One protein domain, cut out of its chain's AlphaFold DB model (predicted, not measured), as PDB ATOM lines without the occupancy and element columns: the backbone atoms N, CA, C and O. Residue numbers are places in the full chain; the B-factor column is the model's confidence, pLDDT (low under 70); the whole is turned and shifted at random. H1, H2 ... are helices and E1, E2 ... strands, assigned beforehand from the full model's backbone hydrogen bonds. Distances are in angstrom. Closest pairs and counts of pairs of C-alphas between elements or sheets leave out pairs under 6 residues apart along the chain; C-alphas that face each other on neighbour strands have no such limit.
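AT A GLANCE: This is residues 2 to 14 and 42 to 120 of the 206 residues of the protein "Hypothetical protein" of Rotaria magnacalcarata (UniProt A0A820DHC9). A four-stranded sheet, E6, E5, E2 and E7, is covered over one face by the single helix H1, while the hairpin E3 and E4 reaches away from it as an arm and E1 and E8 make a separate two-stranded ribbon. Residues 98 to 103, of which 98 to 101 belong to H1, stick out. The printed part has 92 residues, with eight named strands and one named helix in the order E1 E2 E3 E4 E5 E6 H1 E7 E8. The four-stranded sheet has the order E6, E5, E2, E7 and is mixed, and the class is mixed, helices and strands. The whole is compact, with a radius of gyration of the C-alphas of 13.9 A and spans of 39 by 32 by 32 A.

IN THESE COORDINATES: E1 is residues 9 to 13, 13.2 A long, and begins at C-alpha 9 at (123.236, 113.326, 70.196). After the cut come E2, residues 47 to 51, 12.5 A; E3, residues 58 to 62, 12.2 A; E4, residues 65 to 69, 12.8 A; E5, residues 76 to 80, 13.4 A; and E6, residues 83 to 88, 14.5 A. H1 is residues 90 to 101, 16.6 A, and begins at C-alpha 90 at (124.085, 109.502, 87.564). E7 is residues 107 to 111, 12.7 A, and E8 is residues 115 to 119, 13.1 A, ending at C-alpha 119 at (117.792, 114.064, 69.752).

HOW THE PARTS SIT: The sheet E6 E5 E2 E7 is twisted, its C-alphas lying up to 4.1 A off the best plane. E5 and E6 form a hairpin, antiparallel at 154 degrees, with N 85 and O 78 at 2.8 A. E5 and E2 are antiparallel at 168 degrees, with N 48 and O 79 at 2.8 A. E2 and E7 are parallel at 21 degrees, with N 110 and O 49 at 2.8 A. H1 is on this sheet at a height of 9.5 A, over E5 and E2, and runs along the strands, at 21 degrees to E5 on the local plane; the closest C-alphas of H1 and E5 are those of Pro 90 and Asp 76, 5.9 A apart. These are two layers, a helix on one face of a sheet. E6, H1 and E7 form a split strand-helix-strand unit, two strands running the same way with E5 and E2 between them, and its crossover is right-handed. In H1 every O i to N i+4 pair is within hydrogen-bond range. E1 and E8 are antiparallel at 147 degrees, with N 12 and O 116 at 2.8 A. The hairpin E3 and E4 is antiparallel at 134 degrees, with N 60 and O 67 at 2.8 A; both strands are apart from H1.

THE WHOLE: The C-alphas farthest apart are those of Trp 2 and Asn 63, 42.1 A. Residues 15 to 41 are not printed, and C-alphas 14 and 42 are 30.0 A apart across this cut. Of the links printed whole, none is long. The mean pLDDT of the printed part is 77.5, with residues 2 to 14, 42 to 45 and 61 to 65 under 70.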
ATOM      1  N   TRP A   2     134.141  99.574  55.835       21.75
ATOM      2  CA  TRP A   2     133.781 100.343  57.033       21.75
ATOM      3  C   TRP A   2     132.277 100.579  56.972       21.75
ATOM      4  O   TRP A   2     131.797 101.198  56.026       21.75
ATOM      5  N   ASN A   3     131.543  99.986  57.904       23.05
ATOM      6  CA  ASN A   3     130.092 100.052  57.981       23.05
ATOM      7  C   ASN A   3     129.698 100.307  59.440       23.05
ATOM      8  O   ASN A   3     130.285  99.700  60.332       23.05
ATOM      9  N   LEU A   4     128.644 101.120  59.598       26.22
ATOM     10  CA  LEU A   4     127.952 101.546  60.826       26.22
ATOM     11  C   LEU A   4     128.709 102.632  61.626       26.22
ATOM     12  O   LEU A   4     129.896 102.507  61.879       26.22
ATOM     13  N   PHE A   5     128.084 103.767  61.980       30.80
ATOM     14  CA  PHE A   5     127.103 103.852  63.069       30.80
ATOM     15  C   PHE A   5     126.284 105.166  63.104       30.80
ATOM     16  O   PHE A   5     126.793 106.230  62.768       30.80
ATOM     17  N   TYR A   6     125.032 105.067  63.577       36.94
ATOM     18  CA  TYR A   6     124.021 106.131  63.649       36.94
ATOM     19  C   TYR A   6     123.550 106.388  65.081       36.94
ATOM     20  O   TYR A   6     122.694 105.652  65.548       36.94
ATOM     21  N   ILE A   7     124.036 107.453  65.720       38.91
ATOM     22  CA  ILE A   7     123.294 108.303  66.670       38.91
ATOM     23  C   ILE A   7     124.166 109.531  66.906       38.91
ATOM     24  O   ILE A   7     125.263 109.435  67.456       38.91
ATOM     25  N   PHE A   8     123.676 110.687  66.475       52.19
ATOM     26  CA  PHE A   8     124.260 111.969  66.836       52.19
ATOM     27  C   PHE A   8     123.339 112.602  67.864       52.19
ATOM     28  O   PHE A   8     122.227 113.039  67.571       52.19
ATOM     29  N   VAL A   9     123.804 112.562  69.101       53.91
ATOM     30  CA  VAL A   9     123.236 113.326  70.196       53.91
ATOM     31  C   VAL A   9     123.740 114.757  70.051       53.91
ATOM     32  O   VAL A   9     124.951 114.963  69.960       53.91
ATOM     33  N   PHE A  10     122.837 115.738  70.005       54.56
ATOM     34  CA  PHE A  10     123.235 117.141  69.916       54.56
ATOM     35  C   PHE A  10     123.265 117.766  71.311       54.56
ATOM     36  O   PHE A  10     122.384 117.524  72.136       54.56
ATOM     37  N   ILE A  11     124.309 118.547  71.578       55.59
ATOM     38  CA  ILE A  11     124.582 119.151  72.882       55.59
ATOM     39  C   ILE A  11     124.406 120.663  72.719       55.59
ATOM     40  O   ILE A  11     125.202 121.315  72.046       55.59
ATOM     41  N   ILE A  12     123.349 121.220  73.308       52.88
ATOM     42  CA  ILE A  12     123.017 122.650  73.249       52.88
ATOM     43  C   ILE A  12     123.414 123.309  74.570       52.88
ATOM     44  O   ILE A  12     123.112 122.790  75.641       52.88
ATOM     45  N   THR A  13     124.071 124.466  74.518       43.94
ATOM     46  CA  THR A  13     124.382 125.265  75.710       43.94
ATOM     47  C   THR A  13     123.107 125.878  76.293       43.94
ATOM     48  O   THR A  13     122.332 126.521  75.582       43.94
ATOM     49  N   SER A  14     122.864 125.730  77.599       36.97
ATOM     50  CA  SER A  14     121.768 126.452  78.255       36.97
ATOM     51  C   SER A  14     122.236 127.849  78.674       36.97
ATOM     52  O   SER A  14     122.694 128.040  79.797       36.97
ATOM     53  N   ASN A  42     135.758 104.236  66.766       51.22
ATOM     54  CA  ASN A  42     136.900 103.503  66.297       51.22
ATOM     55  C   ASN A  42     137.059 102.395  67.319       51.22
ATOM     56  O   ASN A  42     136.558 102.473  68.443       51.22
ATOM     57  N   GLU A  43     137.739 101.336  66.925       50.91
ATOM     58  CA  GLU A  43     137.932 100.155  67.766       50.91
ATOM     59  C   GLU A  43     138.584 100.480  69.134       50.91
ATOM     60  O   GLU A  43     138.633  99.620  70.009       50.91
ATOM     61  N   SER A  44     139.034 101.726  69.345       61.19
ATOM     62  CA  SER A  44     139.600 102.266  70.580       61.19
ATOM     63  C   SER A  44     138.601 102.469  71.726       61.19
ATOM     64  O   SER A  44     139.044 102.440  72.872       61.19
ATOM     65  N   TYR A  45     137.301 102.678  71.471       68.38
ATOM     66  CA  TYR A  45     136.281 102.871  72.522       68.38
ATOM     67  C   TYR A  45     135.013 102.063  72.239       68.38
ATOM     68  O   TYR A  45     134.369 102.255  71.209       68.38
ATOM     69  N   GLN A  46     134.617 101.183  73.164       82.81
ATOM     70  CA  GLN A  46     133.364 100.423  73.026       82.81
ATOM     71  C   GLN A  46     132.150 101.186  73.565       82.81
ATOM     72  O   GLN A  46     131.036 100.973  73.078       82.81
ATOM     73  N   PHE A  47     132.361 102.104  74.514       87.19
ATOM     74  CA  PHE A  47     131.306 102.929  75.100       87.19
ATOM     75  C   PHE A  47     131.668 104.413  75.077       87.19
ATOM     76  O   PHE A  47     132.792 104.794  75.394       87.19
ATOM     77  N   ILE A  48     130.681 105.254  74.785       89.19
ATOM     78  CA  ILE A  48     130.698 106.695  75.039       89.19
ATOM     79  C   ILE A  48     129.667 106.963  76.129       89.19
ATOM     80  O   ILE A  48     128.526 106.512  76.022       89.19
ATOM     81  N   VAL A  49     130.055 107.682  77.178       90.94
ATOM     82  CA  VAL A  49     129.159 108.005  78.293       90.94
ATOM     83  C   VAL A  49     129.080 109.517  78.437       90.94
ATOM     84  O   VAL A  49     130.067 110.161  78.783       90.94
ATOM     85  N   LEU A  50     127.907 110.082  78.160       92.12
ATOM     86  CA  LEU A  50     127.624 111.500  78.363       92.12
ATOM     87  C   LEU A  50     127.163 111.705  79.804       92.12
ATOM     88  O   LEU A  50     126.148 111.126  80.190       92.12
ATOM     89  N   THR A  51     127.878 112.517  80.584       91.62
ATOM     90  CA  THR A  51     127.588 112.703  82.016       91.62
ATOM     91  C   THR A  51     127.266 114.144  82.390       91.62
ATOM     92  O   THR A  51     127.904 115.076  81.897       91.62
ATOM     93  N   GLY A  52     126.353 114.330  83.345       84.81
ATOM     94  CA  GLY A  52     126.154 115.594  84.069       84.81
ATOM     95  C   GLY A  52     125.210 116.608  83.411       84.81
ATOM     96  O   GLY A  52     124.848 117.594  84.061       84.81
ATOM     97  N   GLY A  53     124.770 116.354  82.178       86.88
ATOM     98  CA  GLY A  53     123.840 117.205  81.431       86.88
ATOM     99  C   GLY A  53     122.364 116.934  81.731       86.88
ATOM    100  O   GLY A  53     122.008 116.081  82.547       86.88
ATOM    101  N   LYS A  54     121.487 117.685  81.056       90.56
ATOM    102  CA  LYS A  54     120.036 117.438  81.059       90.56
ATOM    103  C   LYS A  54     119.619 116.812  79.736       90.56
ATOM    104  O   LYS A  54     119.932 117.367  78.695       90.56
ATOM    105  N   VAL A  55     118.894 115.704  79.757       90.81
ATOM    106  CA  VAL A  55     118.429 115.001  78.556       90.81
ATOM    107  C   VAL A  55     116.971 115.361  78.282       90.81
ATOM    108  O   VAL A  55     116.141 115.325  79.189       90.81
ATOM    109  N   TYR A  56     116.672 115.721  77.037       90.25
ATOM    110  CA  TYR A  56     115.334 116.040  76.536       90.25
ATOM    111  C   TYR A  56     114.707 114.846  75.802       90.25
ATOM    112  O   TYR A  56     115.422 114.049  75.194       90.25
ATOM    113  N   GLY A  57     113.370 114.758  75.795       85.31
ATOM    114  CA  GLY A  57     112.639 113.745  75.028       85.31
ATOM    115  C   GLY A  57     112.733 112.355  75.649       85.31
ATOM    116  O   GLY A  57     112.905 111.365  74.940       85.31
ATOM    117  N   LEU A  58     112.675 112.280  76.982       84.50
ATOM    118  CA  LEU A  58     112.709 111.012  77.706       84.50
ATOM    119  C   LEU A  58     111.334 110.339  77.683       84.50
ATOM    120  O   LEU A  58     110.327 111.035  77.830       84.50
ATOM    121  N   PRO A  59     111.272 109.006  77.533       80.06
ATOM    122  CA  PRO A  59     110.016 108.284  77.640       80.06
ATOM    123  C   PRO A  59     109.505 108.298  79.089       80.06
ATOM    124  O   PRO A  59     110.273 108.085  80.031       80.06
ATOM    125  N   THR A  60     108.206 108.507  79.271       73.81
ATOM    126  CA  THR A  60     107.494 108.374  80.542       73.81
ATOM    127  C   THR A  60     106.636 107.114  80.515       73.81
ATOM    128  O   THR A  60     105.888 106.870  79.574       73.81
ATOM    129  N   ASN A  61     106.742 106.297  81.565       63.91
ATOM    130  CA  ASN A  61     105.930 105.090  81.714       63.91
ATOM    131  C   ASN A  61     104.578 105.446  82.351       63.91
ATOM    132  O   ASN A  61     104.370 105.219  83.543       63.91
ATOM    133  N   SER A  62     103.668 106.013  81.564       53.81
ATOM    134  CA  SER A  62     102.261 106.228  81.919       53.81
ATOM    135  C   SER A  62     101.396 105.225  81.149       53.81
ATOM    136  O   SER A  62     101.314 105.257  79.933       53.81
ATOM    137  N   ASN A  63     100.753 104.297  81.865       50.97
ATOM    138  CA  ASN A  63      99.623 103.481  81.387       50.97
ATOM    139  C   ASN A  63      99.727 102.898  79.956       50.97
ATOM    140  O   ASN A  63      98.895 103.188  79.102       50.97
ATOM    141  N   SER A  64     100.675 101.983  79.727       59.56
ATOM    142  CA  SER A  64     100.810 101.138  78.517       59.56
ATOM    143  C   SER A  64     101.159 101.817  77.182       59.56
ATOM    144  O   SER A  64     101.525 101.102  76.249       59.56
ATOM    145  N   GLU A  65     101.165 103.150  77.097       63.31
ATOM    146  CA  GLU A  65     101.681 103.901  75.946       63.31
ATOM    147  C   GLU A  65     102.997 104.609  76.305       63.31
ATOM    148  O   GLU A  65     103.216 105.029  77.439       63.31
ATOM    149  N   THR A  66     103.931 104.689  75.351       71.75
ATOM    150  CA  THR A  66     105.192 105.420  75.556       71.75
ATOM    151  C   THR A  66     104.950 106.898  75.272       71.75
ATOM    152  O   THR A  66     104.968 107.321  74.119       71.75
ATOM    153  N   GLU A  67     104.712 107.680  76.318       76.94
ATOM    154  CA  GLU A  67     104.673 109.140  76.227       76.94
ATOM    155  C   GLU A  67     106.093 109.715  76.330       76.94
ATOM    156  O   GLU A  67     106.992 109.061  76.852       76.94
ATOM    157  N   TYR A  68     106.323 110.932  75.828       79.62
ATOM    158  CA  TYR A  68     107.620 111.609  75.921       79.62
ATOM    159  C   TYR A  68     107.480 112.939  76.658       79.62
ATOM    160  O   TYR A  68     106.610 113.747  76.334       79.62
ATOM    161  N   THR A  69     108.369 113.200  77.620       80.38
ATOM    162  CA  THR A  69     108.401 114.489  78.321       80.38
ATOM    163  C   THR A  69     109.175 115.541  77.530       80.38
ATOM    164  O   THR A  69     110.298 115.318  77.066       80.38
ATOM    165  N   CYS A  70     108.589 116.735  77.438       81.44
ATOM    166  CA  CYS A  70     109.243 117.935  76.916       81.44
ATOM    167  C   CYS A  70     110.096 118.654  77.978       81.44
ATOM    168  O   CYS A  70     110.624 119.734  77.715       81.44
ATOM    169  N   THR A  71     110.225 118.099  79.185       87.56
ATOM    170  CA  THR A  71     111.024 118.698  80.259       87.56
ATOM    171  C   THR A  71     112.399 118.031  80.317       87.56
ATOM    172  O   THR A  71     112.461 116.816  80.494       87.56
ATOM    173  N   PRO A  72     113.510 118.781  80.188       88.88
ATOM    174  CA  PRO A  72     114.845 118.216  80.340       88.88
ATOM    175  C   PRO A  72     115.104 117.748  81.776       88.88
ATOM    176  O   PRO A  72     114.990 118.536  82.719       88.88
ATOM    177  N   GLU A  73     115.546 116.505  81.940       91.94
ATOM    178  CA  GLU A  73     115.884 115.926  83.246       91.94
ATOM    179  C   GLU A  73     117.360 115.554  83.335       91.94
ATOM    180  O   GLU A  73     117.999 115.232  82.335       91.94
ATOM    181  N   ARG A  74     117.925 115.567  84.546       92.25
ATOM    182  CA  ARG A  74     119.328 115.194  84.742       92.25
ATOM    183  C   ARG A  74     119.499 113.682  84.622       92.25
ATOM    184  O   ARG A  74     119.127 112.942  85.531       92.25
ATOM    185  N   LYS A  75     120.079 113.251  83.507       92.88
ATOM    186  CA  LYS A  75     120.367 111.854  83.178       92.88
ATOM    187  C   LYS A  75     121.696 111.777  82.445       92.88
ATOM    188  O   LYS A  75     122.095 112.729  81.776       92.88
ATOM    189  N   ASP A  76     122.318 110.615  82.522       93.25
ATOM    190  CA  ASP A  76     123.494 110.282  81.734       93.25
ATOM    191  C   ASP A  76     123.100 109.319  80.609       93.25
ATOM    192  O   ASP A  76     122.182 108.504  80.757       93.25
ATOM    193  N   VAL A  77     123.793 109.411  79.475       92.31
ATOM    194  CA  VAL A  77     123.502 108.614  78.275       92.31
ATOM    195  C   VAL A  77     124.685 107.710  77.972       92.31
ATOM    196  O   VAL A  77     125.793 108.190  77.743       92.31
ATOM    197  N   VAL A  78     124.439 106.402  77.929       91.88
ATOM    198  CA  VAL A  78     125.428 105.397  77.534       91.88
ATOM    199  C   VAL A  78     125.173 105.000  76.088       91.88
ATOM    200  O   VAL A  78     124.096 104.511  75.742       91.88
ATOM    201  N   ILE A  79     126.179 105.195  75.244       89.75
ATOM    202  CA  ILE A  79     126.147 104.901  73.815       89.75
ATOM    203  C   ILE A  79     127.184 103.820  73.535       89.75
ATOM    204  O   ILE A  79     128.336 103.939  73.942       89.75
ATOM    205  N   ALA A  80     126.796 102.775  72.816       86.25
ATOM    206  CA  ALA A  80     127.697 101.712  72.392       86.25
ATOM    207  C   ALA A  80     127.351 101.304  70.969       86.25
ATOM    208  O   ALA A  80     126.173 101.133  70.657       86.25
ATOM    209  N   SER A  81     128.361 101.136  70.107       81.19
ATOM    210  CA  SER A  81     128.138 100.747  68.706       81.19
ATOM    211  C   SER A  81     127.048 101.614  68.067       81.19
ATOM    212  O   SER A  81     126.018 101.112  67.614       81.19
ATOM    213  N   GLY A  82     127.206 102.939  68.163       77.19
ATOM    214  CA  GLY A  82     126.249 103.897  67.615       77.19
ATOM    215  C   GLY A  82     124.825 103.805  68.132       77.19
ATOM    216  O   GLY A  82     123.968 104.414  67.529       77.19
ATOM    217  N   LYS A  83     124.522 103.028  69.168       83.88
ATOM    218  CA  LYS A  83     123.171 102.887  69.707       83.88
ATOM    219  C   LYS A  83     123.124 103.447  71.113       83.88
ATOM    220  O   LYS A  83     124.072 103.276  71.876       83.88
ATOM    221  N   ILE A  84     122.011 104.087  71.463       89.19
ATOM    222  CA  ILE A  84     121.725 104.438  72.852       89.19
ATOM    223  C   ILE A  84     121.442 103.116  73.557       89.19
ATOM    224  O   ILE A  84     120.441 102.461  73.276       89.19
ATOM    225  N   LEU A  85     122.365 102.703  74.418       90.31
ATOM    226  CA  LEU A  85     122.247 101.468  75.181       90.31
ATOM    227  C   LEU A  85     121.345 101.679  76.394       90.31
ATOM    228  O   LEU A  85     120.527 100.825  76.726       90.31
ATOM    229  N   SER A  86     121.514 102.812  77.072       90.44
ATOM    230  CA  SER A  86     120.735 103.143  78.254       90.44
ATOM    231  C   SER A  86     120.784 104.639  78.548       90.44
ATOM    232  O   SER A  86     121.777 105.311  78.264       90.44
ATOM    233  N   ILE A  87     119.705 105.135  79.148       91.56
ATOM    234  CA  ILE A  87     119.625 106.456  79.762       91.56
ATOM    235  C   ILE A  87     119.383 106.214  81.247       91.56
ATOM    236  O   ILE A  87     118.396 105.573  81.619       91.56
ATOM    237  N   MET A  88     120.296 106.674  82.095       91.31
ATOM    238  CA  MET A  88     120.322 106.284  83.501       91.31
ATOM    239  C   MET A  88     120.569 107.465  84.436       91.31
ATOM    240  O   MET A  88     121.037 108.529  84.034       91.31
ATOM    241  N   ASP A  89     120.199 107.280  85.701       93.31
ATOM    242  CA  ASP A  89     120.513 108.232  86.764       93.31
ATOM    243  C   ASP A  89     122.030 108.253  87.019       93.31
ATOM    244  O   ASP A  89     122.639 107.179  86.997       93.31
ATOM    245  N   PRO A  90     122.636 109.407  87.363       91.88
ATOM    246  CA  PRO A  90     124.085 109.502  87.564       91.88
ATOM    247  C   PRO A  90     124.675 108.490  88.555       91.88
ATOM    248  O   PRO A  90     125.779 107.990  88.358       91.88
ATOM    249  N   SER A  91     123.925 108.122  89.600       90.81
ATOM    250  CA  SER A  91     124.346 107.095  90.565       90.81
ATOM    251  C   SER A  91     124.494 105.705  89.936       90.81
ATOM    252  O   SER A  91     125.408 104.961  90.289       90.81
ATOM    253  N   LYS A  92     123.626 105.354  88.978       92.69
ATOM    254  CA  LYS A  92     123.703 104.096  88.221       92.69
ATOM    255  C   LYS A  92     124.837 104.135  87.201       92.69
ATOM    256  O   LYS A  92     125.476 103.108  86.991       92.69
ATOM    257  N   THR A  93     125.129 105.302  86.627       91.06
ATOM    258  CA  THR A  93     126.273 105.492  85.724       91.06
ATOM    259  C   THR A  93     127.589 105.178  86.414       91.06
ATOM    260  O   THR A  93     128.414 104.462  85.855       91.06
ATOM    261  N   THR A  94     127.786 105.663  87.645       88.94
ATOM    262  CA  THR A  94     128.998 105.362  88.419       88.94
ATOM    263  C   THR A  94     129.145 103.859  88.649       88.94
ATOM    264  O   THR A  94     130.192 103.300  88.337       88.94
ATOM    265  N   ALA A  95     128.072 103.185  89.077       89.69
ATOM    266  CA  ALA A  95     128.079 101.735  89.262       89.69
ATOM    267  C   ALA A  95     128.363 100.967  87.955       89.69
ATOM    268  O   ALA A  95     129.099  99.981  87.963       89.69
ATOM    269  N   PHE A  96     127.820 101.429  86.823       89.50
ATOM    270  CA  PHE A  96     128.090 100.859  85.502       89.50
ATOM    271  C   PHE A  96     129.569 100.995  85.117       89.50
ATOM    272  O   PHE A  96     130.198 100.001  84.756       89.50
ATOM    273  N   ILE A  97     130.144 102.195  85.248       87.44
ATOM    274  CA  ILE A  97     131.563 102.444  84.959       87.44
ATOM    275  C   ILE A  97     132.455 101.572  85.852       87.44
ATOM    276  O   ILE A  97     133.400 100.961  85.357       87.44
ATOM    277  N   ASP A  98     132.137 101.461  87.142       87.81
ATOM    278  CA  ASP A  98     132.899 100.637  88.082       87.81
ATOM    279  C   ASP A  98     132.818  99.145  87.742       87.81
ATOM    280  O   ASP A  98     133.838  98.462  87.773       87.81
ATOM    281  N   SER A  99     131.652  98.648  87.312       86.88
ATOM    282  CA  SER A  99     131.490  97.249  86.883       86.88
ATOM    283  C   SER A  99     132.300  96.883  85.632       86.88
ATOM    284  O   SER A  99     132.643  95.721  85.428       86.88
ATOM    285  N   ILE A 100     132.616  97.876  84.796       85.38
ATOM    286  CA  ILE A 100     133.366  97.702  83.545       85.38
ATOM    287  C   ILE A 100     134.859  97.974  83.752       85.38
ATOM    288  O   ILE A 100     135.668  97.552  82.927       85.38
ATOM    289  N   ARG A 101     135.254  98.605  84.862       79.31
ATOM    290  CA  ARG A 101     136.648  98.970  85.149       79.31
ATOM    291  C   ARG A 101     137.601  97.770  85.136       79.31
ATOM    292  O   ARG A 101     138.723  97.904  84.661       79.31
ATOM    293  N   ASP A 102     137.131  96.612  85.593       78.06
ATOM    294  CA  ASP A 102     137.908  95.363  85.613       78.06
ATOM    295  C   ASP A 102     137.807  94.563  84.299       78.06
ATOM    296  O   ASP A 102     138.411  93.500  84.143       78.06
ATOM    297  N   SER A 103     137.043  95.060  83.326       78.31
ATOM    298  CA  SER A 103     136.919  94.457  82.002       78.31
ATOM    299  C   SER A 103     137.962  95.022  81.028       78.31
ATOM    300  O   SER A 103     138.520  96.097  81.224       78.31
ATOM    301  N   LYS A 104     138.197  94.326  79.909       80.88
ATOM    302  CA  LYS A 104     139.043  94.828  78.806       80.88
ATOM    303  C   LYS A 104     138.346  95.888  77.933       80.88
ATOM    304  O   LYS A 104     138.831  96.178  76.843       80.88
ATOM    305  N   LEU A 105     137.190  96.400  78.356       83.56
ATOM    306  CA  LEU A 105     136.386  97.345  77.586       83.56
ATOM    307  C   LEU A 105     136.795  98.778  77.928       83.56
ATOM    308  O   LEU A 105     137.024  99.120  79.086       83.56
ATOM    309  N   THR A 106     136.857  99.630  76.915       84.62
ATOM    310  CA  THR A 106     137.232 101.033  77.029       84.62
ATOM    311  C   THR A 106     136.004 101.935  76.965       84.62
ATOM    312  O   THR A 106     135.101 101.774  76.135       84.62
ATOM    313  N   ILE A 107     135.989 102.918  77.864       85.62
ATOM    314  CA  ILE A 107     134.935 103.923  77.996       85.62
ATOM    315  C   ILE A 107     135.531 105.295  77.680       85.62
ATOM    316  O   ILE A 107     136.586 105.649  78.204       85.62
ATOM    317  N   LEU A 108     134.824 106.082  76.870       87.19
ATOM    318  CA  LEU A 108     135.071 107.505  76.668       87.19
ATOM    319  C   LEU A 108     134.033 108.323  77.461       87.19
ATOM    320  O   LEU A 108     132.905 108.494  76.986       87.19
ATOM    321  N   PRO A 109     134.367 108.818  78.666       84.75
ATOM    322  CA  PRO A 109     133.494 109.726  79.395       84.75
ATOM    323  C   PRO A 109     133.562 111.134  78.787       84.75
ATOM    324  O   PRO A 109     134.645 111.688  78.595       84.75
ATOM    325  N   ILE A 110     132.404 111.732  78.511       87.88
ATOM    326  CA  ILE A 110     132.269 113.105  78.016       87.88
ATOM    327  C   ILE A 110     131.383 113.877  78.993       87.88
ATOM    328  O   ILE A 110     130.190 113.601  79.132       87.88
ATOM    329  N   SER A 111     131.964 114.870  79.668       87.88
ATOM    330  CA  SER A 111     131.192 115.779  80.514       87.88
ATOM    331  C   SER A 111     130.394 116.746  79.645       87.88
ATOM    332  O   SER A 111     130.963 117.499  78.857       87.88
ATOM    333  N   VAL A 112     129.076 116.732  79.815       89.88
ATOM    334  CA  VAL A 112     128.118 117.639  79.162       89.88
ATOM    335  C   VAL A 112     127.390 118.490  80.203       89.88
ATOM    336  O   VAL A 112     126.225 118.857  80.046       89.88
ATOM    337  N   GLN A 113     128.086 118.784  81.302       87.88
ATOM    338  CA  GLN A 113     127.608 119.660  82.364       87.88
ATOM    339  C   GLN A 113     127.163 121.009  81.778       87.88
ATOM    340  O   GLN A 113     127.810 121.543  80.880       87.88
ATOM    341  N   ASP A 114     126.036 121.530  82.261       86.31
ATOM    342  CA  ASP A 114     125.426 122.801  81.821       86.31
ATOM    343  C   ASP A 114     124.955 122.834  80.355       86.31
ATOM    344  O   ASP A 114     124.644 123.893  79.803       86.31
ATOM    345  N   HIS A 115     124.845 121.662  79.731       86.88
ATOM    346  CA  HIS A 115     124.259 121.509  78.410       86.88
ATOM    347  C   HIS A 115     122.979 120.673  78.455       86.88
ATOM    348  O   HIS A 115     122.750 119.849  79.351       86.88
ATOM    349  N   ILE A 116     122.138 120.895  77.448       88.56
ATOM    350  CA  ILE A 116     120.964 120.088  77.155       88.56
ATOM    351  C   ILE A 116     121.317 119.145  76.012       88.56
ATOM    352  O   ILE A 116     121.723 119.559  74.928       88.56
ATOM    353  N   VAL A 117     121.142 117.866  76.279       90.00
ATOM    354  CA  VAL A 117     121.270 116.766  75.346       90.00
ATOM    355  C   VAL A 117     119.916 116.552  74.672       90.00
ATOM    356  O   VAL A 117     118.936 116.231  75.346       90.00
ATOM    357  N   ILE A 118     119.859 116.723  73.351       88.94
ATOM    358  CA  ILE A 118     118.643 116.529  72.553       88.94
ATOM    359  C   ILE A 118     118.838 115.446  71.481       88.94
ATOM    360  O   ILE A 118     119.977 115.175  71.070       88.94
ATOM    361  N   PRO A 119     117.743 114.844  70.980       89.31
ATOM    362  CA  PRO A 119     117.792 114.064  69.752       89.31
ATOM    363  C   PRO A 119     118.338 114.901  68.593       89.31
ATOM    364  O   PRO A 119     118.058 116.096  68.485       89.31
ATOM    365  N   GLY A 120     119.099 114.259  67.712       88.06
ATOM    366  CA  GLY A 120     119.531 114.874  66.466       88.06
ATOM    367  C   GLY A 120     118.348 115.342  65.619       88.06
ATOM    368  O   GLY A 120     117.333 114.650  65.524       88.06
TER     369      GLY A 120